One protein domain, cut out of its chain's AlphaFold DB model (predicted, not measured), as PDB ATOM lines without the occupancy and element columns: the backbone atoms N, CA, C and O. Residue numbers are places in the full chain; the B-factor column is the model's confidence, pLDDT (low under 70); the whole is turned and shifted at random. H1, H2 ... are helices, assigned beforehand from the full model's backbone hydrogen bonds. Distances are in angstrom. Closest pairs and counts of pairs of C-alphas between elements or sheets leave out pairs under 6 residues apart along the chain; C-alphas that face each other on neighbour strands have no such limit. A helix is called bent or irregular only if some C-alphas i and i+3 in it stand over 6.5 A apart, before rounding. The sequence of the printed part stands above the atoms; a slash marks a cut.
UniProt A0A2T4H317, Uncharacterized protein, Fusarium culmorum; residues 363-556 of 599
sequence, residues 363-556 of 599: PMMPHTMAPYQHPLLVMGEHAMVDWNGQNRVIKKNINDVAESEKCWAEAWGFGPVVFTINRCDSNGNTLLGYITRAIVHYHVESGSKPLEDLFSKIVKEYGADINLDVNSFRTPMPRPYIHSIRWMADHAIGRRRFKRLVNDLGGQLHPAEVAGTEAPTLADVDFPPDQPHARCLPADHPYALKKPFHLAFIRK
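AT A GLANCE: This is residues 363 to 556 of the 599 residues of an uncharacterized protein of Fusarium culmorum (UniProt A0A2T4H317). Three helical hairpins stand side by side as a slab of two rows, H1, H3 and H5 in one and H2, H4 and H6 in the other, and long loops are piled over the side of the H1, H3, H5 row. The long helix H2 runs on past its neighbours, the short H7 sits among the loops, and the last 41 residues, 516 to 556, cross the loop side and fold back toward the end of H2. The printed part has 194 residues with seven named helices, H1 to H7 in order, and no named strand; the class is all helix, with under half of the residues in named elements. It is compact, with a radius of gyration of the C-alphas of 17.0 A and spans of 46 by 38 by 30 A.

HOW THE PARTS SIT: After residues 363 to 374 comes H1, residues 375 to 385, which forms a hairpin with H2, residues 387 to 411. They touch at the C-alphas of Met 379 and Ile 394, 5.9 A apart, through residues 390 to 401 of H2 alone. H3, residues 431 to 440, is the hub, touching three helices. It runs the same way as H1 at a shallow tilt of 10 degrees, with the C-alphas of Met 384 and Ala 438 closest at 4.6 A. H4, residues 449 to 460, forms a hairpin with H3, closest at the C-alphas of Ile 439 and Leu 451, 6.2 A. H1, H2, H3 and H4 are an up and down bundle, each helix running against the one before. H5, residues 485 to 490, touches H3, with the C-alphas of Thr 436 and Ile 485 closest at 6.8 A. H6, residues 496 to 504, forms a hairpin with H5 at a steep tilt of 42 degrees, closest at the C-alphas of Ala 489 and Lys 499, 5.2 A. H4 and H6 only just touch, with 3 pairs of C-alphas within 8 A, the closest Glu 452 and Phe 498 at 6.6 A. H7, residues 511 to 515, touches no helix. In H1 and H3 to H7 every O i to N i+4 pair is within hydrogen-bond range; in H2 19 of 21 are.

IN THESE COORDINATES: H1 begins at C-alpha 375 (-112.758, -80.643, -200.524) and is 15.8 A long. H2 spans 33.1 A, ends at C-alpha 411 (-103.721, -62.489, -202.912), and has a kink of 35 degrees near residue 394; it is irregular, with C-alphas 389 and 392 8.4 A apart. H3 measures 14.4 A, H4 16.2 A and H6 12.3 A. H7 ends at C-alpha 515 (-87.477, -100.556, -187.636).

THE WHOLE: The two C-alphas farthest apart, of Gly 516 and Lys 556, are 49.1 A apart. The links from H2 to H3, 19 residues, and H4 to H5, 24 residues, are long. The printed part has no cut. Its mean pLDDT is 91.5, and residues 443 to 446 are under 70.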
ATOM      1  N   PRO A 363    -112.466 -72.909-200.574       90.94
ATOM      2  CA  PRO A 363    -112.279 -74.298-200.984       90.94
ATOM      3  C   PRO A 363    -111.298 -75.062-200.081       90.94
ATOM      4  O   PRO A 363    -111.155 -76.270-200.235       90.94
ATOM      5  N   MET A 364    -110.637 -74.380-199.138       92.81
ATOM      6  CA  MET A 364    -109.707 -74.993-198.185       92.81
ATOM      7  C   MET A 364    -110.417 -75.533-196.945       92.81
ATOM      8  O   MET A 364    -109.850 -76.351-196.222       92.81
ATOM      9  N   MET A 365    -111.610 -75.013-196.645       92.19
ATOM     10  CA  MET A 365    -112.271 -75.235-195.364       92.19
ATOM     11  C   MET A 365    -112.516 -76.736-195.148       92.19
ATOM     12  O   MET A 365    -113.132 -77.348-196.012       92.19
ATOM     13  N   PRO A 366    -112.053 -77.333-194.036       94.50
ATOM     14  CA  PRO A 366    -112.426 -78.696-193.672       94.50
ATOM     15  C   PRO A 366    -113.855 -78.748-193.119       94.50
ATOM     16  O   PRO A 366    -114.387 -77.729-192.662       94.50
ATOM     17  N   HIS A 367    -114.448 -79.943-193.076       95.25
ATOM     18  CA  HIS A 367    -115.623 -80.185-192.245       95.25
ATOM     19  C   HIS A 367    -115.329 -79.765-190.799       95.25
ATOM     20  O   HIS A 367    -114.213 -79.938-190.304       95.25
ATOM     21  N   THR A 368    -116.330 -79.226-190.107       94.00
ATOM     22  CA  THR A 368    -116.190 -78.814-188.698       94.00
ATOM     23  C   THR A 368    -116.499 -79.926-187.695       94.00
ATOM     24  O   THR A 368    -116.452 -79.690-186.494       94.00
ATOM     25  N   MET A 369    -116.758 -81.130-188.205       93.00
ATOM     26  CA  MET A 369    -116.964 -82.370-187.461       93.00
ATOM     27  C   MET A 369    -116.020 -83.441-188.011       93.00
ATOM     28  O   MET A 369    -115.646 -83.396-189.194       93.00
ATOM     29  N   ALA A 370    -115.666 -84.423-187.187       92.00
ATOM     30  CA  ALA A 370    -114.857 -85.552-187.613       92.00
ATOM     31  C   ALA A 370    -115.517 -86.273-188.816       92.00
ATOM     32  O   ALA A 370    -116.734 -86.466-188.838       92.00
ATOM     33  N   PRO A 371    -114.745 -86.677-189.845       94.44
ATOM     34  CA  PRO A 371    -113.286 -86.724-189.844       94.44
ATOM     35  C   PRO A 371    -112.555 -85.439-190.289       94.44
ATOM     36  O   PRO A 371    -111.361 -85.488-190.540       94.44
ATOM     37  N   TYR A 372    -113.203 -84.273-190.367       95.12
ATOM     38  CA  TYR A 372    -112.577 -82.997-190.781       95.12
ATOM     39  C   TYR A 372    -112.050 -82.992-192.227       95.12
ATOM     40  O   TYR A 372    -111.027 -82.378-192.541       95.12
ATOM     41  N   GLN A 373    -112.743 -83.681-193.136       94.69
ATOM     42  CA  GLN A 373    -112.360 -83.712-194.547       94.69
ATOM     43  C   GLN A 373    -112.474 -82.326-195.188       94.69
ATOM     44  O   GLN A 373    -113.497 -81.665-195.059       94.69
ATOM     45  N   HIS A 374    -111.456 -81.915-195.940       93.69
ATOM     46  CA  HIS A 374    -111.535 -80.764-196.844       93.69
ATOM     47  C   HIS A 374    -111.887 -81.215-198.276       93.69
ATOM     48  O   HIS A 374    -111.750 -82.400-198.598       93.69
ATOM     49  N   PRO A 375    -112.311 -80.303-199.173       92.19
ATOM     50  CA  PRO A 375    -112.758 -80.643-200.524       92.19
ATOM     51  C   PRO A 375    -111.830 -81.542-201.352       92.19
ATOM     52  O   PRO A 375    -112.315 -82.443-202.038       92.19
ATOM     53  N   LEU A 376    -110.505 -81.367-201.272       94.38
ATOM     54  CA  LEU A 376    -109.571 -82.268-201.967       94.38
ATOM     55  C   LEU A 376    -109.658 -83.716-201.456       94.38
ATOM     56  O   LEU A 376    -109.539 -84.638-202.260       94.38
ATOM     57  N   LEU A 377    -109.898 -83.943-200.160       95.06
ATOM     58  CA  LEU A 377    -110.061 -85.299-199.615       95.06
ATOM     59  C   LEU A 377    -111.354 -85.947-200.095       95.06
ATOM     60  O   LEU A 377    -111.322 -87.122-200.446       95.06
ATOM     61  N   VAL A 378    -112.439 -85.175-200.215       90.94
ATOM     62  CA  VAL A 378    -113.687 -85.651-200.834       90.94
ATOM     63  C   VAL A 378    -113.412 -86.127-202.268       90.94
ATOM     64  O   VAL A 378    -113.838 -87.210-202.657       90.94
ATOM     65  N   MET A 379    -112.635 -85.371-203.057       90.50
ATOM     66  CA  MET A 379    -112.263 -85.800-204.417       90.50
ATOM     67  C   MET A 379    -111.385 -87.059-204.418       90.50
ATOM     68  O   MET A 379    -111.557 -87.929-205.273       90.50
ATOM     69  N   GLY A 380    -110.443 -87.161-203.476       91.69
ATOM     70  CA  GLY A 380    -109.573 -88.326-203.321       91.69
ATOM     71  C   GLY A 380    -110.351 -89.599-202.986       91.69
ATOM     72  O   GLY A 380    -110.148 -90.628-203.631       91.69
ATOM     73  N   GLU A 381    -111.276 -89.523-202.031       91.44
ATOM     74  CA  GLU A 381    -112.146 -90.635-201.638       91.44
ATOM     75  C   GLU A 381    -112.924 -91.180-202.843       91.44
ATOM     76  O   GLU A 381    -112.878 -92.375-203.140       91.44
ATOM     77  N   HIS A 382    -113.543 -90.300-203.627       86.94
ATOM     78  CA  HIS A 382    -114.276 -90.711-204.821       86.94
ATOM     79  C   HIS A 382    -113.389 -91.258-205.945       86.94
ATOM     80  O   HIS A 382    -113.846 -92.100-206.719       86.94
ATOM     81  N   ALA A 383    -112.115 -90.857-206.027       86.56
ATOM     82  CA  ALA A 383    -111.164 -91.480-206.947       86.56
ATOM     83  C   ALA A 383    -110.908 -92.958-206.615       86.56
ATOM     84  O   ALA A 383    -110.645 -93.740-207.527       86.56
ATOM     85  N   MET A 384    -111.015 -93.361-205.343       86.00
ATOM     86  CA  MET A 384    -110.970 -94.778-204.969       86.00
ATOM     87  C   MET A 384    -112.254 -95.528-205.344       86.00
ATOM     88  O   MET A 384    -112.179 -96.705-205.683       86.00
ATOM     89  N   VAL A 385    -113.409 -94.861-205.279       83.06
ATOM     90  CA  VAL A 385    -114.723 -95.491-205.491       83.06
ATOM     91  C   VAL A 385    -115.068 -95.636-206.978       83.06
ATOM     92  O   VAL A 385    -115.466 -96.717-207.404       83.06
ATOM     93  N   ASP A 386    -114.924 -94.573-207.776       78.25
ATOM     94  CA  ASP A 386    -115.371 -94.552-209.179       78.25
ATOM     95  C   ASP A 386    -114.473 -93.688-210.085       78.25
ATOM     96  O   ASP A 386    -114.885 -92.700-210.700       78.25
ATOM     97  N   TRP A 387    -113.201 -94.074-210.211       84.06
ATOM     98  CA  TRP A 387    -112.302 -93.414-211.162       84.06
ATOM     99  C   TRP A 387    -112.739 -93.590-212.625       84.06
ATOM    100  O   TRP A 387    -112.608 -92.670-213.436       84.06
ATOM    101  N   ASN A 388    -113.247 -94.768-212.990       80.62
ATOM    102  CA  ASN A 388    -113.591 -95.079-214.378       80.62
ATOM    103  C   ASN A 388    -114.740 -94.209-214.896       80.62
ATOM    104  O   ASN A 388    -114.645 -93.694-216.010       80.62
ATOM    105  N   GLY A 389    -115.783 -94.007-214.088       75.12
ATOM    106  CA  GLY A 389    -116.915 -93.160-214.444       75.12
ATOM    107  C   GLY A 389    -116.610 -91.664-214.361       75.12
ATOM    108  O   GLY A 389    -117.195 -90.884-215.114       75.12
ATOM    109  N   GLN A 390    -115.689 -91.246-213.480       78.19
ATOM    110  CA  GLN A 390    -115.612 -89.842-213.043       78.19
ATOM    111  C   GLN A 390    -114.236 -89.178-213.150       78.19
ATOM    112  O   GLN A 390    -114.097 -88.016-212.762       78.19
ATOM    113  N   ASN A 391    -113.218 -89.840-213.716       83.81
ATOM    114  CA  ASN A 391    -111.848 -89.307-213.775       83.81
ATOM    115  C   ASN A 391    -111.751 -87.856-214.277       83.81
ATOM    116  O   ASN A 391    -110.960 -87.075-213.751       83.81
ATOM    117  N   ARG A 392    -112.552 -87.470-215.278       83.50
ATOM    118  CA  ARG A 392    -112.529 -86.124-215.857       83.50
ATOM    119  C   ARG A 392    -113.004 -85.084-214.848       83.50
ATOM    120  O   ARG A 392    -112.374 -84.035-214.737       83.50
ATOM    121  N   VAL A 393    -114.091 -85.377-214.134       82.94
ATOM    122  CA  VAL A 393    -114.671 -84.483-213.124       82.94
ATOM    123  C   VAL A 393    -113.740 -84.390-211.923       82.94
ATOM    124  O   VAL A 393    -113.393 -83.286-211.522       82.94
ATOM    125  N   ILE A 394    -113.231 -85.525-211.435       87.88
ATOM    126  CA  ILE A 394    -112.273 -85.573-210.321       87.88
ATOM    127  C   ILE A 394    -111.024 -84.743-210.643       87.88
ATOM    128  O   ILE A 394    -110.650 -83.863-209.872       87.88
ATOM    129  N   LYS A 395    -110.399 -84.961-211.811       89.88
ATOM    130  CA  LYS A 395    -109.222 -84.187-212.241       89.88
ATOM    131  C   LYS A 395    -109.523 -82.695-212.341       89.88
ATOM    132  O   LYS A 395    -108.695 -81.888-211.928       89.88
ATOM    133  N   LYS A 396    -110.676 -82.330-212.911       87.75
ATOM    134  CA  LYS A 396    -111.077 -80.929-213.054       87.75
ATOM    135  C   LYS A 396    -111.274 -80.282-211.684       87.75
ATOM    136  O   LYS A 396    -110.633 -79.278-211.422       87.75
ATOM    137  N   ASN A 397    -112.055 -80.893-210.800       88.88
ATOM    138  CA  ASN A 397    -112.329 -80.359-209.469       88.88
ATOM    139  C   ASN A 397    -111.058 -80.233-208.615       88.88
ATOM    140  O   ASN A 397    -110.899 -79.231-207.929       88.88
ATOM    141  N   ILE A 398    -110.129 -81.199-208.684       92.50
ATOM    142  CA  ILE A 398    -108.821 -81.081-208.011       92.50
ATOM    143  C   ILE A 398    -108.061 -79.852-208.528       92.50
ATOM    144  O   ILE A 398    -107.502 -79.107-207.727       92.50
ATOM    145  N   ASN A 399    -108.048 -79.621-209.846       91.31
ATOM    146  CA  ASN A 399    -107.401 -78.440-210.421       91.31
ATOM    147  C   ASN A 399    -108.120 -77.146-210.013       91.31
ATOM    148  O   ASN A 399    -107.456 -76.209-209.591       91.31
ATOM    149  N   ASP A 400    -109.451 -77.099-210.109       88.19
ATOM    150  CA  ASP A 400    -110.259 -75.919-209.779       88.19
ATOM    151  C   ASP A 400    -110.062 -75.521-208.302       88.19
ATOM    152  O   ASP A 400    -109.894 -74.341-207.993       88.19
ATOM    153  N   VAL A 401    -110.007 -76.503-207.389       91.00
ATOM    154  CA  VAL A 401    -109.676 -76.275-205.973       91.00
ATOM    155  C   VAL A 401    -108.245 -75.772-205.823       91.00
ATOM    156  O   VAL A 401    -108.047 -74.717-205.231       91.00
ATOM    157  N   ALA A 402    -107.257 -76.484-206.373       92.88
ATOM    158  CA  ALA A 402    -105.846 -76.133-206.219       92.88
ATOM    159  C   ALA A 402    -105.531 -74.726-206.754       92.88
ATOM    160  O   ALA A 402    -104.852 -73.953-206.084       92.88
ATOM    161  N   GLU A 403    -106.050 -74.367-207.929       91.12
ATOM    162  CA  GLU A 403    -105.871 -73.032-208.501       91.12
ATOM    163  C   GLU A 403    -106.595 -71.961-207.678       91.12
ATOM    164  O   GLU A 403    -106.029 -70.900-207.421       91.12
ATOM    165  N   SER A 404    -107.797 -72.250-207.168       89.81
ATOM    166  CA  SER A 404    -108.484 -71.325-206.263       89.81
ATOM    167  C   SER A 404    -107.688 -71.091-204.972       89.81
ATOM    168  O   SER A 404    -107.531 -69.942-204.558       89.81
ATOM    169  N   GLU A 405    -107.122 -72.141-204.365       92.75
ATOM    170  CA  GLU A 405    -106.247 -72.013-203.193       92.75
ATOM    171  C   GLU A 405    -105.020 -71.148-203.489       92.75
ATOM    172  O   GLU A 405    -104.755 -70.211-202.734       92.75
ATOM    173  N   LYS A 406    -104.321 -71.401-204.605       93.00
ATOM    174  CA  LYS A 406    -103.157 -70.607-205.026       93.00
ATOM    175  C   LYS A 406    -103.509 -69.134-205.184       93.00
ATOM    176  O   LYS A 406    -102.808 -68.291-204.630       93.00
ATOM    177  N   CYS A 407    -104.604 -68.818-205.880       90.00
ATOM    178  CA  CYS A 407    -105.050 -67.439-206.069       90.00
ATOM    179  C   CYS A 407    -105.341 -66.744-204.730       90.00
ATOM    180  O   CYS A 407    -104.970 -65.587-204.533       90.00
ATOM    181  N   TRP A 408    -105.990 -67.438-203.790       89.94
ATOM    182  CA  TRP A 408    -106.265 -66.887-202.462       89.94
ATOM    183  C   TRP A 408    -105.005 -66.705-201.619       89.94
ATOM    184  O   TRP A 408    -104.864 -65.680-200.949       89.94
ATOM    185  N   ALA A 409    -104.100 -67.678-201.653       90.75
ATOM    186  CA  ALA A 409    -102.827 -67.636-200.952       90.75
ATOM    187  C   ALA A 409    -101.954 -66.480-201.463       90.75
ATOM    188  O   ALA A 409    -101.472 -65.668-200.668       90.75
ATOM    189  N   GLU A 410    -101.842 -66.335-202.784       91.31
ATOM    190  CA  GLU A 410    -101.106 -65.258-203.442       91.31
ATOM    191  C   GLU A 410    -101.706 -63.887-203.120       91.31
ATOM    192  O   GLU A 410    -100.989 -62.988-202.681       91.31
ATOM    193  N   ALA A 411    -103.032 -63.740-203.223       88.62
ATOM    194  CA  ALA A 411    -103.721 -62.489-202.912       88.62
ATOM    195  C   ALA A 411    -103.487 -62.006-201.471       88.62
ATOM    196  O   ALA A 411    -103.531 -60.801-201.205       88.62
ATOM    197  N   TRP A 412    -103.260 -62.936-200.543       90.25
ATOM    198  CA  TRP A 412    -102.958 -62.660-199.141       90.25
ATOM    199  C   TRP A 412    -101.456 -62.629-198.813       90.25
ATOM    200  O   TRP A 412    -101.102 -62.429-197.653       90.25
ATOM    201  N   GLY A 413    -100.579 -62.750-199.814       89.69
ATOM    202  CA  GLY A 413     -99.129 -62.616-199.660       89.69
ATOM    203  C   GLY A 413     -98.411 -63.879-199.177       89.69
ATOM    204  O   GLY A 413     -97.253 -63.797-198.780       89.69
ATOM    205  N   PHE A 414     -99.067 -65.041-199.212       88.50
ATOM    206  CA  PHE A 414     -98.460 -66.330-198.860       88.50
ATOM    207  C   PHE A 414     -97.774 -67.027-200.048       88.50
ATOM    208  O   PHE A 414     -97.153 -68.073-199.871       88.50
ATOM    209  N   GLY A 415     -97.873 -66.444-201.248       88.38
ATOM    210  CA  GLY A 415     -97.437 -67.057-202.504       88.38
ATOM    211  C   GLY A 415     -98.451 -68.073-203.053       88.38
ATOM    212  O   GLY A 415     -99.423 -68.397-202.371       88.38
ATOM    213  N   PRO A 416     -98.255 -68.576-204.283       88.88
ATOM    214  CA  PRO A 416     -99.187 -69.490-204.943       88.88
ATOM    215  C   PRO A 416     -99.036 -70.923-204.400       88.88
ATOM    216  O   PRO A 416     -98.475 -71.802-205.054       88.88
ATOM    217  N   VAL A 417     -99.526 -71.155-203.181       91.19
ATOM    218  CA  VAL A 417     -99.424 -72.433-202.458       91.19
ATOM    219  C   VAL A 417    -100.804 -73.071-202.289       91.19
ATOM    220  O   VAL A 417    -101.788 -72.379-202.041       91.19
ATOM    221  N   VAL A 418    -100.866 -74.402-202.380       93.75
ATOM    222  CA  VAL A 418    -102.060 -75.198-202.054       93.75
ATOM    223  C   VAL A 418    -101.968 -75.624-200.586       93.75
ATOM    224  O   VAL A 418    -101.255 -76.566-200.244       93.75
ATOM    225  N   PHE A 419    -102.647 -74.908-199.689       88.75
ATOM    226  CA  PHE A 419    -102.535 -75.107-198.239       88.75
ATOM    227  C   PHE A 419    -103.031 -76.471-197.770       88.75
ATOM    228  O   PHE A 419    -102.533 -76.995-196.770       88.75
ATOM    229  N   THR A 420    -104.032 -77.031-198.444       93.50
ATOM    230  CA  THR A 420    -104.657 -78.272-197.984       93.50
ATOM    231  C   THR A 420    -103.970 -79.535-198.494       93.50
ATOM    232  O   THR A 420    -104.255 -80.619-197.998       93.50
ATOM    233  N   ILE A 421    -103.016 -79.428-199.426       95.38
ATOM    234  CA  ILE A 421    -102.442 -80.593-200.117       95.38
ATOM    235  C   ILE A 421    -101.738 -81.590-199.178       95.38
ATOM    236  O   ILE A 421    -101.800 -82.798-199.406       95.38
ATOM    237  N   ASN A 422    -101.122 -81.078-198.107       94.81
ATOM    238  CA  ASN A 422    -100.383 -81.839-197.091       94.81
ATOM    239  C   ASN A 422    -101.132 -81.923-195.756       94.81
ATOM    240  O   ASN A 422    -100.527 -82.142-194.709       94.81
ATOM    241  N   ARG A 423    -102.451 -81.713-195.771       93.94
ATOM    242  CA  ARG A 423    -103.306 -81.922-194.603       93.94
ATOM    243  C   ARG A 423    -104.024 -83.258-194.755       93.94
ATOM    244  O   ARG A 423    -104.481 -83.607-195.841       93.94
ATOM    245  N   CYS A 424    -104.089 -84.016-193.668       95.19
ATOM    246  CA  CYS A 424    -104.903 -85.220-193.601       95.19
ATOM    247  C   CYS A 424    -106.233 -84.942-192.888       95.19
ATOM    248  O   CYS A 424    -106.386 -83.906-192.240       95.19
ATOM    249  N   ASP A 425    -107.182 -85.867-192.997       95.88
ATOM    250  CA  ASP A 425    -108.349 -85.938-192.108       95.88
ATOM    251  C   ASP A 425    -107.965 -86.586-190.753       95.88
ATOM    252  O   ASP A 425    -106.813 -86.988-190.544       95.88
ATOM    253  N   SER A 426    -108.901 -86.696-189.804       95.25
ATOM    254  CA  SER A 426    -108.648 -87.360-188.510       95.25
ATOM    255  C   SER A 426    -108.322 -88.842-188.629       95.25
ATOM    256  O   SER A 426    -107.665 -89.407-187.760       95.25
ATOM    257  N   ASN A 427    -108.739 -89.471-189.724       95.38
ATOM    258  CA  ASN A 427    -108.433 -90.861-190.031       95.38
ATOM    259  C   ASN A 427    -107.062 -91.011-190.711       95.38
ATOM    260  O   ASN A 427    -106.677 -92.127-191.048       95.38
ATOM    261  N   GLY A 428    -106.329 -89.909-190.906       94.75
ATOM    262  CA  GLY A 428    -105.017 -89.869-191.540       94.75
ATOM    263  C   GLY A 428    -105.048 -90.104-193.055       94.75
ATOM    264  O   GLY A 428    -104.064 -90.521-193.665       94.75
ATOM    265  N   ASN A 429    -106.170 -89.828-193.712       96.38
ATOM    266  CA  ASN A 429    -106.232 -89.861-195.163       96.38
ATOM    267  C   ASN A 429    -105.752 -88.540-195.758       96.38
ATOM    268  O   ASN A 429    -106.192 -87.469-195.352       96.38
ATOM    269  N   THR A 430    -104.902 -88.629-196.775       96.44
ATOM    270  CA  THR A 430    -104.436 -87.496-197.585       96.44
ATOM    271  C   THR A 430    -104.906 -87.671-199.026       96.44
ATOM    272  O   THR A 430    -105.198 -88.795-199.449       96.44
ATOM    273  N   LEU A 431    -104.937 -86.595-199.823       96.69
ATOM    274  CA  LEU A 431    -105.253 -86.710-201.253       96.69
ATOM    275  C   LEU A 431    -104.284 -87.687-201.936       96.69
ATOM    276  O   LEU A 431    -104.708 -88.589-202.658       96.69
ATOM    277  N   LEU A 432    -102.984 -87.546-201.666       97.00
ATOM    278  CA  LEU A 432    -101.956 -88.404-202.250       97.00
ATOM    279  C   LEU A 432    -102.087 -89.866-201.785       97.00
ATOM    280  O   LEU A 432    -101.896 -90.784-202.585       97.00
ATOM    281  N   GLY A 433    -102.484 -90.095-200.529       96.44
ATOM    282  CA  GLY A 433    -102.790 -91.418-199.984       96.44
ATOM    283  C   GLY A 433    -103.997 -92.071-200.664       96.44
ATOM    284  O   GLY A 433    -103.914 -93.226-201.078       96.44
ATOM    285  N   TYR A 434    -105.085 -91.324-200.874       96.44
ATOM    286  CA  TYR A 434    -106.241 -91.797-201.643       96.44
ATOM    287  C   TYR A 434    -105.860 -92.189-203.075       96.44
ATOM    288  O   TYR A 434    -106.185 -93.292-203.511       96.44
ATOM    289  N   ILE A 435    -105.123 -91.334-203.793       96.44
ATOM    290  CA  ILE A 435    -104.679 -91.631-205.165       96.44
ATOM    291  C   ILE A 435    -103.730 -92.835-205.196       96.44
ATOM    292  O   ILE A 435    -103.842 -93.676-206.087       96.44
ATOM    293  N   THR A 436    -102.841 -92.971-204.210       96.12
ATOM    294  CA  THR A 436    -101.963 -94.145-204.074       96.12
ATOM    295  C   THR A 436    -102.778 -95.422-203.937       96.12
ATOM    296  O   THR A 436    -102.598 -96.351-204.724       96.12
ATOM    297  N   ARG A 437    -103.725 -95.461-202.993       94.62
ATOM    298  CA  ARG A 437    -104.616 -96.614-202.809       94.62
ATOM    299  C   ARG A 437    -105.433 -96.896-204.071       94.62
ATOM    300  O   ARG A 437    -105.539 -98.053-204.467       94.62
ATOM    301  N   ALA A 438    -105.923 -95.861-204.755       92.25
ATOM    302  CA  ALA A 438    -106.626 -96.017-206.026       92.25
ATOM    303  C   ALA A 438    -105.742 -96.693-207.089       92.25
ATOM    304  O   ALA A 438    -106.208 -97.607-207.755       92.25
ATOM    305  N   ILE A 439    -104.461 -96.314-207.217       92.88
ATOM    306  CA  ILE A 439    -103.495 -96.941-208.144       92.88
ATOM    307  C   ILE A 439    -103.243 -98.412-207.792       92.88
ATOM    308  O   ILE A 439    -103.209 -99.270-208.684       92.88
ATOM    309  N   VAL A 440    -103.048 -98.704-206.502       90.69
ATOM    310  CA  VAL A 440    -102.762-100.058-206.007       90.69
ATOM    311  C   VAL A 440    -103.940-100.996-206.280       90.69
ATOM    312  O   VAL A 440    -103.730-102.090-206.804       90.69
ATOM    313  N   HIS A 441    -105.167-100.543-206.021       84.81
ATOM    314  CA  HIS A 441    -106.398-101.319-206.214       84.81
ATOM    315  C   HIS A 441    -106.994-101.220-207.629       84.81
ATOM    316  O   HIS A 441    -108.073-101.744-207.894       84.81
ATOM    317  N   TYR A 442    -106.329-100.544-208.567       79.88
ATOM    318  CA  TYR A 442    -106.874-100.344-209.907       79.88
ATOM    319  C   TYR A 442    -106.789-101.624-210.746       79.88
ATOM    320  O   TYR A 442    -105.686-102.039-211.064       79.88
ATOM    321  N   HIS A 443    -107.889-102.242-211.182       66.25
ATOM    322  CA  HIS A 443    -107.854-103.546-211.881       66.25
ATOM    323  C   HIS A 443    -108.366-103.504-213.337       66.25
ATOM    324  O   HIS A 443    -109.180-104.332-213.728       66.25
ATOM    325  N   VAL A 444    -107.903-102.554-214.164       68.56
ATOM    326  CA  VAL A 444    -108.306-102.448-215.589       68.56
ATOM    327  C   VAL A 444    -107.128-102.735-216.533       68.56
ATOM    328  O   VAL A 444    -105.999-102.335-216.243       68.56
ATOM    329  N   GLU A 445    -107.391-103.377-217.681       55.34
ATOM    330  CA  GLU A 445    -106.398-103.758-218.710       55.34
ATOM    331  C   GLU A 445    -105.543-102.586-219.229       55.34
ATOM    332  O   GLU A 445    -104.357-102.756-219.504       55.34
ATOM    333  N   SER A 446    -106.107-101.375-219.305       62.53
ATOM    334  CA  SER A 446    -105.399-100.154-219.728       62.53
ATOM    335  C   SER A 446    -104.362 -99.648-218.707       62.53
ATOM    336  O   SER A 446    -103.539 -98.781-219.020       62.53
ATOM    337  N   GLY A 447    -104.359-100.213-217.495       72.69
ATOM    338  CA  GLY A 447    -103.431 -99.898-216.415       72.69
ATOM    339  C   GLY A 447    -103.689 -98.554-215.724       72.69
ATOM    340  O   GLY A 447    -104.517 -97.742-216.122       72.69
ATOM    341  N   SER A 448    -102.923 -98.282-214.670       85.25
ATOM    342  CA  SER A 448    -103.084 -97.120-213.780       85.25
ATOM    343  C   SER A 448    -102.459 -95.812-214.292       85.25
ATOM    344  O   SER A 448    -102.292 -94.871-213.520       85.25
ATOM    345  N   LYS A 449    -102.102 -95.707-215.584       88.44
ATOM    346  CA  LYS A 449    -101.320 -94.561-216.102       88.44
ATOM    347  C   LYS A 449    -101.997 -93.209-215.828       88.44
ATOM    348  O   LYS A 449    -101.329 -92.331-215.300       88.44
ATOM    349  N   PRO A 450    -103.310 -93.034-216.074       89.25
ATOM    350  CA  PRO A 450    -103.963 -91.748-215.833       89.25
ATOM    351  C   PRO A 450    -104.004 -91.320-214.360       89.25
ATOM    352  O   PRO A 450    -104.135 -90.121-214.104       89.25
ATOM    353  N   LEU A 451    -103.958 -92.279-213.426       92.44
ATOM    354  CA  LEU A 451    -103.859 -92.034-211.985       92.44
ATOM    355  C   LEU A 451    -102.416 -91.725-211.581       92.44
ATOM    356  O   LEU A 451    -102.193 -90.830-210.779       92.44
ATOM    357  N   GLU A 452    -101.436 -92.412-212.169       94.25
ATOM    358  CA  GLU A 452    -100.010 -92.127-211.972       94.25
ATOM    359  C   GLU A 452     -99.623 -90.732-212.495       94.25
ATOM    360  O   GLU A 452     -98.868 -90.017-211.840       94.25
ATOM    361  N   ASP A 453    -100.196 -90.300-213.623       94.25
ATOM    362  CA  ASP A 453    -100.026 -88.939-214.142       94.25
ATOM    363  C   ASP A 453    -100.609 -87.902-213.162       94.25
ATOM    364  O   ASP A 453     -99.986 -86.877-212.888       94.25
ATOM    365  N   LEU A 454    -101.786 -88.185-212.581       95.06
ATOM    366  CA  LEU A 454    -102.389 -87.338-211.545       95.06
ATOM    367  C   LEU A 454    -101.543 -87.329-210.262       95.06
ATOM    368  O   LEU A 454    -101.327 -86.265-209.693       95.06
ATOM    369  N   PHE A 455    -101.021 -88.481-209.836       97.19
ATOM    370  CA  PHE A 455    -100.109 -88.605-208.699       97.19
ATOM    371  C   PHE A 455     -98.866 -87.729-208.897       97.19
ATOM    372  O   PHE A 455     -98.539 -86.910-208.041       97.19
ATOM    373  N   SER A 456     -98.215 -87.833-210.061       97.69
ATOM    374  CA  SER A 456     -97.058 -86.997-210.393       97.69
ATOM    375  C   SER A 456     -97.417 -85.514-210.406       97.69
ATOM    376  O   SER A 456     -96.607 -84.700-209.967       97.69
ATOM    377  N   LYS A 457     -98.600 -85.150-210.913       97.00
ATOM    378  CA  LYS A 457     -99.075 -83.764-210.920       97.00
ATOM    379  C   LYS A 457     -99.239 -83.221-209.500       97.00
ATOM    380  O   LYS A 457     -98.737 -82.146-209.194       97.00
ATOM    381  N   ILE A 458     -99.889 -83.987-208.627       96.94
ATOM    382  CA  ILE A 458    -100.132 -83.613-207.230       96.94
ATOM    383  C   ILE A 458     -98.813 -83.348-206.485       96.94
ATOM    384  O   ILE A 458     -98.705 -82.358-205.767       96.94
ATOM    385  N   VAL A 459     -97.784 -84.171-206.709       97.56
ATOM    386  CA  VAL A 459     -96.460 -83.967-206.100       97.56
ATOM    387  C   VAL A 459     -95.732 -82.769-206.721       97.56
ATOM    388  O   VAL A 459     -95.314 -81.863-206.007       97.56
ATOM    389  N   LYS A 460     -95.595 -82.728-208.054       96.31
ATOM    390  CA  LYS A 460     -94.726 -81.751-208.735       96.31
ATOM    391  C   LYS A 460     -95.324 -80.350-208.853       96.31
ATOM    392  O   LYS A 460     -94.583 -79.378-208.776       96.31
ATOM    393  N   GLU A 461     -96.628 -80.243-209.091       95.00
ATOM    394  CA  GLU A 461     -97.291 -78.961-209.370       95.00
ATOM    395  C   GLU A 461     -98.044 -78.399-208.164       95.00
ATOM    396  O   GLU A 461     -98.194 -77.181-208.054       95.00
ATOM    397  N   TYR A 462     -98.542 -79.265-207.274       94.88
ATOM    398  CA  TYR A 462     -99.304 -78.844-206.091       94.88
ATOM    399  C   TYR A 462     -98.517 -78.958-204.787       94.88
ATOM    400  O   TYR A 462     -98.985 -78.455-203.773       94.88
ATOM    401  N   GLY A 463     -97.313 -79.540-204.812       95.44
ATOM    402  CA  GLY A 463     -96.410 -79.571-203.661       95.44
ATOM    403  C   GLY A 463     -96.791 -80.596-202.594       95.44
ATOM    404  O   GLY A 463     -96.495 -80.388-201.417       95.44
ATOM    405  N   ALA A 464     -97.464 -81.685-202.980       97.06
ATOM    406  CA  ALA A 464     -97.730 -82.776-202.051       97.06
ATOM    407  C   ALA A 464     -96.427 -83.456-201.609       97.06
ATOM    408  O   ALA A 464     -95.615 -83.860-202.443       97.06
ATOM    409  N   ASP A 465     -96.257 -83.624-200.304       97.06
ATOM    410  CA  ASP A 465     -95.132 -84.323-199.708       97.06
ATOM    411  C   ASP A 465     -95.378 -85.835-199.753       97.06
ATOM    412  O   ASP A 465     -96.264 -86.378-199.088       97.06
ATOM    413  N   ILE A 466     -94.578 -86.525-200.567       97.19
ATOM    414  CA  ILE A 466     -94.625 -87.983-200.719       97.19
ATOM    415  C   ILE A 466     -94.206 -88.728-199.439       97.19
ATOM    416  O   ILE A 466     -94.544 -89.901-199.281       97.19
ATOM    417  N   ASN A 467     -93.499 -88.050-198.533       97.56
ATOM    418  CA  ASN A 467     -92.975 -88.590-197.283       97.56
ATOM    419  C   ASN A 467     -93.680 -88.006-196.050       97.56
ATOM    420  O   ASN A 467     -93.152 -88.121-194.944       97.56
ATOM    421  N   LEU A 468     -94.861 -87.397-196.224       96.50
ATOM    422  CA  LEU A 468     -95.629 -86.817-195.125       96.50
ATOM    423  C   LEU A 468     -95.857 -87.856-194.016       96.50
ATOM    424  O   LEU A 468     -96.520 -88.873-194.237       96.50
ATOM    425  N   ASP A 469     -95.354 -87.578-192.812       95.06
ATOM    426  CA  ASP A 469     -95.619 -88.407-191.637       95.06
ATOM    427  C   ASP A 469     -97.034 -88.140-191.119       95.06
ATOM    428  O   ASP A 469     -97.273 -87.308-190.238       95.06
ATOM    429  N   VAL A 470     -97.990 -88.874-191.680       93.88
ATOM    430  CA  VAL A 470     -99.390 -88.769-191.283       93.88
ATOM    431  C   VAL A 470     -99.620 -89.296-189.865       93.88
ATOM    432  O   VAL A 470    -100.567 -88.877-189.205       93.88
ATOM    433  N   ASN A 471     -98.773 -90.186-189.344       94.50
ATOM    434  CA  ASN A 471     -98.956 -90.780-188.017       94.50
ATOM    435  C   ASN A 471     -98.642 -89.797-186.878       94.50
ATOM    436  O   ASN A 471     -99.100 -90.020-185.759       94.50
ATOM    437  N   SER A 472     -97.962 -88.685-187.179       92.44
ATOM    438  CA  SER A 472     -97.740 -87.565-186.253       92.44
ATOM    439  C   SER A 472     -98.972 -86.675-186.007       92.44
ATOM    440  O   SER A 472     -98.990 -85.893-185.054       92.44
ATOM    441  N   PHE A 473    -100.017 -86.768-186.841       93.81
ATOM    442  CA  PHE A 473    -101.209 -85.923-186.721       93.81
ATOM    443  C   PHE A 473    -102.127 -86.387-185.577       93.81
ATOM    444  O   PHE A 473    -102.477 -87.568-185.488       93.81
ATOM    445  N   ARG A 474    -102.553 -85.427-184.740       93.94
ATOM    446  CA  ARG A 474    -103.459 -85.627-183.589       93.94
ATOM    447  C   ARG A 474    -104.826 -86.142-184.054       93.94
ATOM    448  O   ARG A 474    -105.358 -85.622-185.023       93.94
ATOM    449  N   THR A 475    -105.424 -87.096-183.343       94.31
ATOM    450  CA  THR A 475    -106.718 -87.713-183.699       94.31
ATOM    451  C   THR A 475    -107.646 -87.796-182.477       94.31
ATOM    452  O   THR A 475    -107.148 -88.065-181.383       94.31
ATOM    453  N   PRO A 476    -108.975 -87.607-182.626       93.62
ATOM    454  CA  PRO A 476    -109.933 -87.759-181.528       93.62
ATOM    455  C   PRO A 476    -110.145 -89.223-181.120       93.62
ATOM    456  O   PRO A 476    -110.590 -89.496-180.012       93.62
ATOM    457  N   MET A 477    -109.843 -90.176-182.010       92.88
ATOM    458  CA  MET A 477    -110.059 -91.611-181.800       92.88
ATOM    459  C   MET A 477    -108.801 -92.404-182.171       92.88
ATOM    460  O   MET A 477    -108.076 -91.984-183.081       92.88
ATOM    461  N   PRO A 478    -108.524 -93.554-181.525       93.75
ATOM    462  CA  PRO A 478    -107.404 -94.398-181.921       93.75
ATOM    463  C   PRO A 478    -107.574 -94.841-183.374       93.75
ATOM    464  O   PRO A 478    -108.669 -95.247-183.770       93.75
ATOM    465  N   ARG A 479    -106.500 -94.794-184.166       94.50
ATOM    466  CA  ARG A 479    -106.534 -95.243-185.565       94.50
ATOM    467  C   ARG A 479    -105.367 -96.165-185.911       94.50
ATOM    468  O   ARG A 479    -104.298 -96.044-185.310       94.50
ATOM    469  N   PRO A 480    -105.547 -97.076-186.887       95.50
ATOM    470  CA  PRO A 480    -104.466 -97.928-187.367       95.50
ATOM    471  C   PRO A 480    -103.265 -97.123-187.870       95.50
ATOM    472  O   PRO A 480    -103.413 -95.988-188.331       95.50
ATOM    473  N   TYR A 481    -102.089 -97.749-187.811       96.12
ATOM    474  CA  TYR A 481    -100.882 -97.216-188.430       96.12
ATOM    475  C   TYR A 481    -101.098 -97.037-189.937       96.12
ATOM    476  O   TYR A 481    -101.609 -97.934-190.612       96.12
ATOM    477  N   ILE A 482    -100.709 -95.879-190.466       96.12
ATOM    478  CA  ILE A 482    -100.817 -95.583-191.893       96.12
ATOM    479  C   ILE A 482     -99.450 -95.742-192.529       96.12
ATOM    480  O   ILE A 482     -98.513 -95.011-192.208       96.12
ATOM    481  N   HIS A 483     -99.364 -96.699-193.447       96.88
ATOM    482  CA  HIS A 483     -98.143 -96.979-194.181       96.88
ATOM    483  C   HIS A 483     -97.740 -95.831-195.109       96.88
ATOM    484  O   HIS A 483     -98.584 -95.144-195.694       96.88
ATOM    485  N   SER A 484     -96.431 -95.660-195.283       96.88
ATOM    486  CA  SER A 484     -95.861 -94.705-196.227       96.88
ATOM    487  C   SER A 484     -96.282 -95.037-197.661       96.88
ATOM    488  O   SER A 484     -96.551 -96.188-198.025       96.88
ATOM    489  N   ILE A 485     -96.285 -94.028-198.536       97.81
ATOM    490  CA  ILE A 485     -96.529 -94.242-199.972       97.81
ATOM    491  C   ILE A 485     -95.497 -95.203-200.559       97.81
ATOM    492  O   ILE A 485     -95.828 -96.023-201.421       97.81
ATOM    493  N   ARG A 486     -94.259 -95.148-200.057       97.56
ATOM    494  CA  ARG A 486     -93.213 -96.086-200.441       97.56
ATOM    495  C   ARG A 486     -93.594 -97.524-200.121       97.56
ATOM    496  O   ARG A 486     -93.533 -98.369-201.014       97.56
ATOM    497  N   TRP A 487     -94.007 -97.785-198.887       97.19
ATOM    498  CA  TRP A 487     -94.418 -99.113-198.455       97.19
ATOM    499  C   TRP A 487     -95.594 -99.619-199.291       97.19
ATOM    500  O   TRP A 487     -95.530-100.726-199.831       97.19
ATOM    501  N   MET A 488     -96.616 -98.781-199.503       95.88
ATOM    502  CA  MET A 488     -97.782 -99.132-200.324       95.88
ATOM    503  C   MET A 488     -97.389 -99.494-201.763       95.88
ATOM    504  O   MET A 488     -97.907-100.458-202.325       95.88
ATOM    505  N   ALA A 489     -96.456 -98.755-202.366       94.94
ATOM    506  CA  ALA A 489     -95.972 -99.022-203.718       94.94
ATOM    507  C   ALA A 489     -95.106-100.289-203.812       94.94
ATOM    508  O   ALA A 489     -95.161-100.994-204.822       94.94
ATOM    509  N   ASP A 490     -94.313-100.586-202.780       94.19
ATOM    510  CA  ASP A 490     -93.464-101.779-202.722       94.19
ATOM    511  C   ASP A 490     -94.274-103.072-202.588       94.19
ATOM    512  O   ASP A 490     -93.898-104.082-203.190       94.19
ATOM    513  N   HIS A 491     -95.406-103.015-201.884       92.44
ATOM    514  CA  HIS A 491     -96.319-104.142-201.677       92.44
ATOM    515  C   HIS A 491     -97.395-104.268-202.771       92.44
ATOM    516  O   HIS A 491     -98.184-105.215-202.773       92.44
ATOM    517  N   ALA A 492     -97.425-103.353-203.743       90.00
ATOM    518  CA  ALA A 492     -98.398-103.371-204.826       90.00
ATOM    519  C   ALA A 492     -98.065-104.422-205.904       90.00
ATOM    520  O   ALA A 492     -97.059-104.337-206.620       90.00
ATOM    521  N   ILE A 493     -98.963-105.390-206.101       85.69
ATOM    522  CA  ILE A 493     -98.796-106.458-207.096       85.69
ATOM    523  C   ILE A 493     -98.945-105.893-208.518       85.69
ATOM    524  O   ILE A 493     -99.930-105.245-208.863       85.69
ATOM    525  N   GLY A 494     -97.960-106.150-209.387       83.94
ATOM    526  CA  GLY A 494     -98.035-105.783-210.808       83.94
ATOM    527  C   GLY A 494     -97.921-104.277-211.105       83.94
ATOM    528  O   GLY A 494     -98.253-103.842-212.208       83.94
ATOM    529  N   ARG A 495     -97.436-103.458-210.160       87.56
ATOM    530  CA  ARG A 495     -97.344-101.986-210.290       87.56
ATOM    531  C   ARG A 495     -95.904-101.469-210.429       87.56
ATOM    532  O   ARG A 495     -95.511-100.473-209.830       87.56
ATOM    533  N   ARG A 496     -95.099-102.105-211.291       89.00
ATOM    534  CA  ARG A 496     -93.671-101.752-211.501       89.00
ATOM    535  C   ARG A 496     -93.431-100.310-211.975       89.00
ATOM    536  O   ARG A 496     -92.358 -99.771-211.717       89.00
ATOM    537  N   ARG A 497     -94.369 -99.713-212.721       91.62
ATOM    538  CA  ARG A 497     -94.267 -98.317-213.190       91.62
ATOM    539  C   ARG A 497     -94.481 -97.343-212.035       91.62
ATOM    540  O   ARG A 497     -93.633 -96.491-211.816       91.62
ATOM    541  N   PHE A 498     -95.524 -97.568-211.239       94.25
ATOM    542  CA  PHE A 498     -95.796 -96.776-210.045       94.25
ATOM    543  C   PHE A 498     -94.664 -96.868-209.012       94.25
ATOM    544  O   PHE A 498     -94.193 -95.843-208.538       94.25
ATOM    545  N   LYS A 499     -94.129 -98.067-208.741       94.88
ATOM    546  CA  LYS A 499     -92.960 -98.230-207.856       94.88
ATOM    547  C   LYS A 499     -91.738 -97.429-208.327       94.88
ATOM    548  O   LYS A 499     -91.032 -96.849-207.506       94.88
ATOM    549  N   ARG A 500     -91.477 -97.382-209.640       96.00
ATOM    550  CA  ARG A 500     -90.425 -96.526-210.213       96.00
ATOM    551  C   ARG A 500     -90.743 -95.046-210.026       96.00
ATOM    552  O   ARG A 500     -89.918 -94.346-209.469       96.00
ATOM    553  N   LEU A 501     -91.961 -94.620-210.357       96.81
ATOM    554  CA  LEU A 501     -92.406 -93.240-210.157       96.81
ATOM    555  C   LEU A 501     -92.219 -92.769-208.703       96.81
ATOM    556  O   LEU A 501     -91.730 -91.670-208.479       96.81
ATOM    557  N   VAL A 502     -92.561 -93.608-207.722       97.50
ATOM    558  CA  VAL A 502     -92.380 -93.307-206.292       97.50
ATOM    559  C   VAL A 502     -90.898 -93.185-205.918       97.50
ATOM    560  O   VAL A 502     -90.550 -92.273-205.178       97.50
ATOM    561  N   ASN A 503     -90.013 -94.041-206.451       96.94
ATOM    562  CA  ASN A 503     -88.559 -93.880-206.274       96.94
ATOM    563  C   ASN A 503     -88.055 -92.565-206.879       96.94
ATOM    564  O   ASN A 503     -87.316 -91.836-206.226       96.94
ATOM    565  N   ASP A 504     -88.460 -92.272-208.115       97.56
ATOM    566  CA  ASP A 504     -87.996 -91.107-208.873       97.56
ATOM    567  C   ASP A 504     -88.445 -89.791-208.217       97.56
ATOM    568  O   ASP A 504     -87.785 -88.764-208.350       97.56
ATOM    569  N   LEU A 505     -89.564 -89.828-207.487       97.25
ATOM    570  CA  LEU A 505     -90.080 -88.721-206.680       97.25
ATOM    571  C   LEU A 505     -89.509 -88.683-205.251       97.25
ATOM    572  O   LEU A 505     -89.892 -87.812-204.478       97.25
ATOM    573  N   GLY A 506     -88.596 -89.594-204.894       96.94
ATOM    574  CA  GLY A 506     -87.913 -89.598-203.599       96.94
ATOM    575  C   GLY A 506     -88.720 -90.191-202.440       96.94
ATOM    576  O   GLY A 506     -88.486 -89.815-201.293       96.94
ATOM    577  N   GLY A 507     -89.665 -91.096-202.712       96.69
ATOM    578  CA  GLY A 507     -90.447 -91.783-201.683       96.69
ATOM    579  C   GLY A 507     -89.593 -92.705-200.806       96.69
ATOM    580  O   GLY A 507     -88.846 -93.544-201.313       96.69
ATOM    581  N   GLN A 508     -89.743 -92.578-199.491       97.06
ATOM    582  CA  GLN A 508     -88.987 -93.299-198.468       97.06
ATOM    583  C   GLN A 508     -89.923 -94.103-197.567       97.06
ATOM    584  O   GLN A 508     -91.082 -93.739-197.370       97.06
ATOM    585  N   LEU A 509     -89.414 -95.216-197.034       96.88
ATOM    586  CA  LEU A 509     -90.100 -95.934-195.964       96.88
ATOM    587  C   LEU A 509     -90.108 -95.057-194.714       96.88
ATOM    588  O   LEU A 509     -89.111 -94.400-194.406       96.88
ATOM    589  N   HIS A 510     -91.219 -95.070-193.989       96.25
ATOM    590  CA  HIS A 510     -91.302 -94.379-192.713       96.25
ATOM    591  C   HIS A 510     -90.335 -95.041-191.709       96.25
ATOM    592  O   HIS A 510     -90.197 -96.270-191.733       96.25
ATOM    593  N   PRO A 511     -89.679 -94.295-190.796       95.19
ATOM    594  CA  PRO A 511     -88.726 -94.872-189.842       95.19
ATOM    595  C   PRO A 511     -89.274 -96.062-189.043       95.19
ATOM    596  O   PRO A 511     -88.549 -97.024-188.795       95.19
ATOM    597  N   ALA A 512     -90.568 -96.038-188.703       94.81
ATOM    598  CA  ALA A 512     -91.216 -97.144-188.001       94.81
ATOM    599  C   ALA A 512     -91.301 -98.429-188.844       94.81
ATOM    600  O   ALA A 512     -91.140 -99.515-188.296       94.81
ATOM    601  N   GLU A 513     -91.478 -98.320-190.164       96.88
ATOM    602  CA  GLU A 513     -91.517 -99.470-191.088       96.88
ATOM    603  C   GLU A 513     -90.127-100.089-191.247       96.88
ATOM    604  O   GLU A 513     -89.975-101.306-191.263       96.88
ATOM    605  N   VAL A 514     -89.085 -99.251-191.309       95.31
ATOM    606  CA  VAL A 514     -87.687 -99.714-191.372       95.31
ATOM    607  C   VAL A 514     -87.297-100.454-190.091       95.31
ATOM    608  O   VAL A 514     -86.584-101.454-190.146       95.31
ATOM    609  N   ALA A 515     -87.767 -99.970-188.940       94.31
ATOM    610  CA  ALA A 515     -87.477-100.556-187.636       94.31
ATOM    611  C   ALA A 515     -88.423-101.707-187.235       94.31
ATOM    612  O   ALA A 515     -88.174-102.348-186.217       94.31
ATOM    613  N   GLY A 516     -89.504-101.964-187.982       92.44
ATOM    614  CA  GLY A 516     -90.535-102.941-187.603       92.44
ATOM    615  C   GLY A 516     -91.291-102.568-186.319       92.44
ATOM    616  O   GLY A 516     -91.627-103.433-185.518       92.44
ATOM    617  N   THR A 517     -91.510-101.269-186.096       94.00
ATOM    618  CA  THR A 517     -92.116-100.686-184.877       94.00
ATOM    619  C   THR A 517     -93.448 -99.988-185.162       94.00
ATOM    620  O   THR A 517     -93.827 -99.024-184.500       94.00
ATOM    621  N   GLU A 518     -94.159-100.455-186.184       94.69
ATOM    622  CA  GLU A 518     -95.456 -99.934-186.609       94.69
ATOM    623  C   GLU A 518     -96.471-100.047-185.459       94.69
ATOM    624  O   GLU A 518     -96.738-101.135-184.951       94.69
ATOM    625  N   ALA A 519     -97.031 -98.914-185.033       92.56
ATOM    626  CA  ALA A 519     -97.961 -98.848-183.910       92.56
ATOM    627  C   ALA A 519     -99.168 -97.957-184.245       92.56
ATOM    628  O   ALA A 519     -99.008 -96.964-184.960       92.56
ATOM    629  N   PRO A 520    -100.374 -98.272-183.737       93.44
ATOM    630  CA  PRO A 520    -101.542 -97.410-183.901       93.44
ATOM    631  C   PRO A 520    -101.294 -95.990-183.377       93.44
ATOM    632  O   PRO A 520    -100.659 -95.808-182.336       93.44
ATOM    633  N   THR A 521    -101.852 -94.984-184.051       93.06
ATOM    634  CA  THR A 521    -101.879 -93.618-183.520       93.06
ATOM    635  C   THR A 521    -102.927 -93.556-182.412       93.06
ATOM    636  O   THR A 521    -104.106 -93.843-182.641       93.06
ATOM    637  N   LEU A 522    -102.494 -93.201-181.203       93.81
ATOM    638  CA  LEU A 522    -103.374 -93.079-180.043       93.81
ATOM    639  C   LEU A 522    -104.260 -91.833-180.148       93.81
ATOM    640  O   LEU A 522    -103.859 -90.823-180.728       93.81
ATOM    641  N   ALA A 523    -105.455 -91.921-179.562       93.38
ATOM    642  CA  ALA A 523    -106.310 -90.758-179.378       93.38
ATOM    643  C   ALA A 523    -105.617 -89.727-178.489       93.38
ATOM    644  O   ALA A 523    -104.969 -90.061-177.495       93.38
ATOM    645  N   ASP A 524    -105.786 -88.472-178.857       93.12
ATOM    646  CA  ASP A 524    -105.320 -87.340-178.088       93.12
ATOM    647  C   ASP A 524    -106.283 -87.058-176.929       93.12
ATOM    648  O   ASP A 524    -107.491 -86.941-177.128       93.12
ATOM    649  N   VAL A 525    -105.744 -86.974-175.712       87.62
ATOM    650  CA  VAL A 525    -106.537 -86.856-174.478       87.62
ATOM    651  C   VAL A 525    -107.276 -85.517-174.414       87.62
ATOM    652  O   VAL A 525    -108.411 -85.467-173.951       87.62
ATOM    653  N   ASP A 526    -106.657 -84.457-174.938       89.00
ATOM    654  CA  ASP A 526    -107.176 -83.086-174.894       89.00
ATOM    655  C   ASP A 526    -107.729 -82.637-176.258       89.00
ATOM    656  O   ASP A 526    -107.627 -81.466-176.636       89.00
ATOM    657  N   PHE A 527    -108.272 -83.572-177.043       92.25
ATOM    658  CA  PHE A 527    -108.838 -83.245-178.348       92.25
ATOM    659  C   PHE A 527    -110.137 -82.429-178.179       92.25
ATOM    660  O   PHE A 527    -111.048 -82.884-177.478       92.25
ATOM    661  N   PRO A 528    -110.275 -81.239-178.802       91.75
ATOM    662  CA  PRO A 528    -111.477 -80.428-178.631       91.75
ATOM    663  C   PRO A 528    -112.720 -81.149-179.176       91.75
ATOM    664  O   PRO A 528    -112.660 -81.694-180.278       91.75
ATOM    665  N   PRO A 529    -113.851 -81.149-178.449       89.81
ATOM    666  CA  PRO A 529    -115.042 -81.859-178.886       89.81
ATOM    667  C   PRO A 529    -115.675 -81.197-180.110       89.81
ATOM    668  O   PRO A 529    -115.693 -79.971-180.256       89.81
ATOM    669  N   ASP A 530    -116.263 -82.044-180.943       90.38
ATOM    670  CA  ASP A 530    -117.074 -81.655-182.084       90.38
ATOM    671  C   ASP A 530    -118.304 -80.834-181.661       90.38
ATOM    672  O   ASP A 530    -118.956 -81.115-180.651       90.38
ATOM    673  N   GLN A 531    -118.637 -79.815-182.455       89.88
ATOM    674  CA  GLN A 531    -119.795 -78.948-182.234       89.88
ATOM    675  C   GLN A 531    -120.678 -78.919-183.491       89.88
ATOM    676  O   GLN A 531    -120.255 -78.366-184.514       89.88
ATOM    677  N   PRO A 532    -121.915 -79.456-183.434       88.12
ATOM    678  CA  PRO A 532    -122.852 -79.388-184.551       88.12
ATOM    679  C   PRO A 532    -123.075 -77.943-185.008       88.12
ATOM    680  O   PRO A 532    -123.145 -77.027-184.186       88.12
ATOM    681  N   HIS A 533    -123.184 -77.732-186.322       90.12
ATOM    682  CA  HIS A 533    -123.378 -76.413-186.940       90.12
ATOM    683  C   HIS A 533    -122.273 -75.380-186.670       90.12
ATOM    684  O   HIS A 533    -122.450 -74.188-186.955       90.12
ATOM    685  N   ALA A 534    -121.114 -75.796-186.145       91.69
ATOM    686  CA  ALA A 534    -119.994 -74.891-185.940       91.69
ATOM    687  C   ALA A 534    -119.568 -74.260-187.271       91.69
ATOM    688  O   ALA A 534    -119.262 -74.951-188.241       91.69
ATOM    689  N   ARG A 535    -119.514 -72.922-187.305       90.12
ATOM    690  CA  ARG A 535    -119.148 -72.137-188.501       90.12
ATOM    691  C   ARG A 535    -117.697 -72.329-188.928       90.12
ATOM    692  O   ARG A 535    -117.360 -72.108-190.086       90.12
ATOM    693  N   CYS A 536    -116.838 -72.660-187.977       91.50
ATOM    694  CA  CYS A 536    -115.436 -72.969-188.178       91.50
ATOM    695  C   CYS A 536    -114.933 -73.782-186.990       91.50
ATOM    696  O   CYS A 536    -115.483 -73.687-185.892       91.50
ATOM    697  N   LEU A 537    -113.853 -74.525-187.204       93.56
ATOM    698  CA  LEU A 537    -113.139 -75.175-186.114       93.56
ATOM    699  C   LEU A 537    -112.548 -74.119-185.153       93.56
ATOM    700  O   LEU A 537    -112.120 -73.053-185.619       93.56
ATOM    701  N   PRO A 538    -112.505 -74.395-183.835       91.31
ATOM    702  CA  PRO A 538    -111.802 -73.561-182.861       91.31
ATOM    703  C   PRO A 538    -110.347 -73.299-183.270       91.31
ATOM    704  O   PRO A 538    -109.720 -74.126-183.926       91.31
ATOM    705  N   ALA A 539    -109.790 -72.145-182.900       90.19
ATOM    706  CA  ALA A 539    -108.452 -71.744-183.352       90.19
ATOM    707  C   ALA A 539    -107.325 -72.675-182.860       90.19
ATOM    708  O   ALA A 539    -106.269 -72.747-183.485       90.19
ATOM    709  N   ASP A 540    -107.556 -73.355-181.743       89.31
ATOM    710  CA  ASP A 540    -106.706 -74.353-181.097       89.31
ATOM    711  C   ASP A 540    -106.932 -75.783-181.619       89.31
ATOM    712  O   ASP A 540    -106.142 -76.679-181.323       89.31
ATOM    713  N   HIS A 541    -107.959 -76.006-182.445       94.56
ATOM    714  CA  HIS A 541    -108.225 -77.313-183.035       94.56
ATOM    715  C   HIS A 541    -107.125 -77.697-184.047       94.56
ATOM    716  O   HIS A 541    -106.800 -76.896-184.931       94.56
ATOM    717  N   PRO A 542    -106.581 -78.932-184.014       92.69
ATOM    718  CA  PRO A 542    -105.439 -79.324-184.853       92.69
ATOM    719  C   PRO A 542    -105.729 -79.245-186.360       92.69
ATOM    720  O   PRO A 542    -104.842 -78.961-187.166       92.69
ATOM    721  N   TYR A 543    -106.992 -79.429-186.748       94.44
ATOM    722  CA  TYR A 543    -107.432 -79.336-188.142       94.44
ATOM    723  C   TYR A 543    -107.881 -77.931-188.566       94.44
ATOM    724  O   TYR A 543    -108.186 -77.727-189.739       94.44
ATOM    725  N   ALA A 544    -107.873 -76.937-187.672       93.50
ATOM    726  CA  ALA A 544    -108.263 -75.580-188.031       93.50
ATOM    727  C   ALA A 544    -107.279 -74.932-189.019       93.50
ATOM    728  O   ALA A 544    -106.057 -75.135-188.985       93.50
ATOM    729  N   LEU A 545    -107.829 -74.114-189.913       91.38
ATOM    730  CA  LEU A 545    -107.049 -73.227-190.766       91.38
ATOM    731  C   LEU A 545    -106.746 -71.928-190.020       91.38
ATOM    732  O   LEU A 545    -107.554 -71.434-189.235       91.38
ATOM    733  N   LYS A 546    -105.579 -71.333-190.287       89.12
ATOM    734  CA  LYS A 546    -105.219 -70.025-189.724       89.12
ATOM    735  C   LYS A 546    -106.012 -68.906-190.405       89.12
ATOM    736  O   LYS A 546    -106.462 -69.043-191.543       89.12
ATOM    737  N   LYS A 547    -106.154 -67.761-189.729       88.06
ATOM    738  CA  LYS A 547    -106.708 -66.543-190.347       88.06
ATOM    739  C   LYS A 547    -105.857 -66.158-191.573       88.06
ATOM    740  O   LYS A 547    -104.635 -66.172-191.453       88.06
ATOM    741  N   PRO A 548    -106.471 -65.801-192.718       88.00
ATOM    742  CA  PRO A 548    -107.900 -65.542-192.938       88.00
ATOM    743  C   PRO A 548    -108.740 -66.775-193.329       88.00
ATOM    744  O   PRO A 548    -109.964 -66.676-193.325       88.00
ATOM    745  N   PHE A 549    -108.129 -67.927-193.604       90.81
ATOM    746  CA  PHE A 549    -108.766 -69.110-194.206       90.81
ATOM    747  C   PHE A 549    -109.599 -69.973-193.243       90.81
ATOM    748  O   PHE A 549    -110.082 -71.027-193.623       90.81
ATOM    749  N   HIS A 550    -109.792 -69.548-191.997       89.25
ATOM    750  CA  HIS A 550    -110.619 -70.251-191.008       89.25
ATOM    751  C   HIS A 550    -112.139 -70.257-191.277       89.25
ATOM    752  O   HIS A 550    -112.838 -71.051-190.662       89.25
ATOM    753  N   LEU A 551    -112.665 -69.383-192.143       89.00
ATOM    754  CA  LEU A 551    -114.113 -69.206-192.355       89.00
ATOM    755  C   LEU A 551    -114.574 -69.743-193.712       89.00
ATOM    756  O   LEU A 551    -113.762 -69.934-194.617       89.00
ATOM    757  N   ALA A 552    -115.888 -69.919-193.861       88.44
ATOM    758  CA  ALA A 552    -116.504 -70.377-195.101       88.44
ATOM    759  C   ALA A 552    -116.415 -69.350-196.237       88.44
ATOM    760  O   ALA A 552    -116.371 -69.749-197.398       88.44
ATOM    761  N   PHE A 553    -116.339 -68.053-195.924       89.56
ATOM    762  CA  PHE A 553    -116.084 -66.996-196.901       89.56
ATOM    763  C   PHE A 553    -114.716 -66.352-196.680       89.56
ATOM    764  O   PHE A 553    -114.425 -65.780-195.623       89.56
ATOM    765  N   ILE A 554    -113.866 -66.388-197.709       85.81
ATOM    766  CA  ILE A 554    -112.566 -65.720-197.645       85.81
ATOM    767  C   ILE A 554    -112.785 -64.236-197.899       85.81
ATOM    768  O   ILE A 554    -113.265 -63.802-198.949       85.81
ATOM    769  N   ARG A 555    -112.407 -63.412-196.922       84.50
ATOM    770  CA  ARG A 555    -112.427 -61.961-197.103       84.50
ATOM    771  C   ARG A 555    -111.407 -61.577-198.173       84.50
ATOM    772  O   ARG A 555    -110.275 -62.049-198.147       84.50
ATOM    773  N   LYS A 556    -111.773 -60.634-199.044       84.88
ATOM    774  CA  LYS A 556    -110.812 -60.012-199.967       84.88
ATOM    775  C   LYS A 556    -109.641 -59.415-199.189       84.88
ATOM    776  O   LYS A 556    -109.883 -58.748-198.168       84.88
TER     777      LYS A 556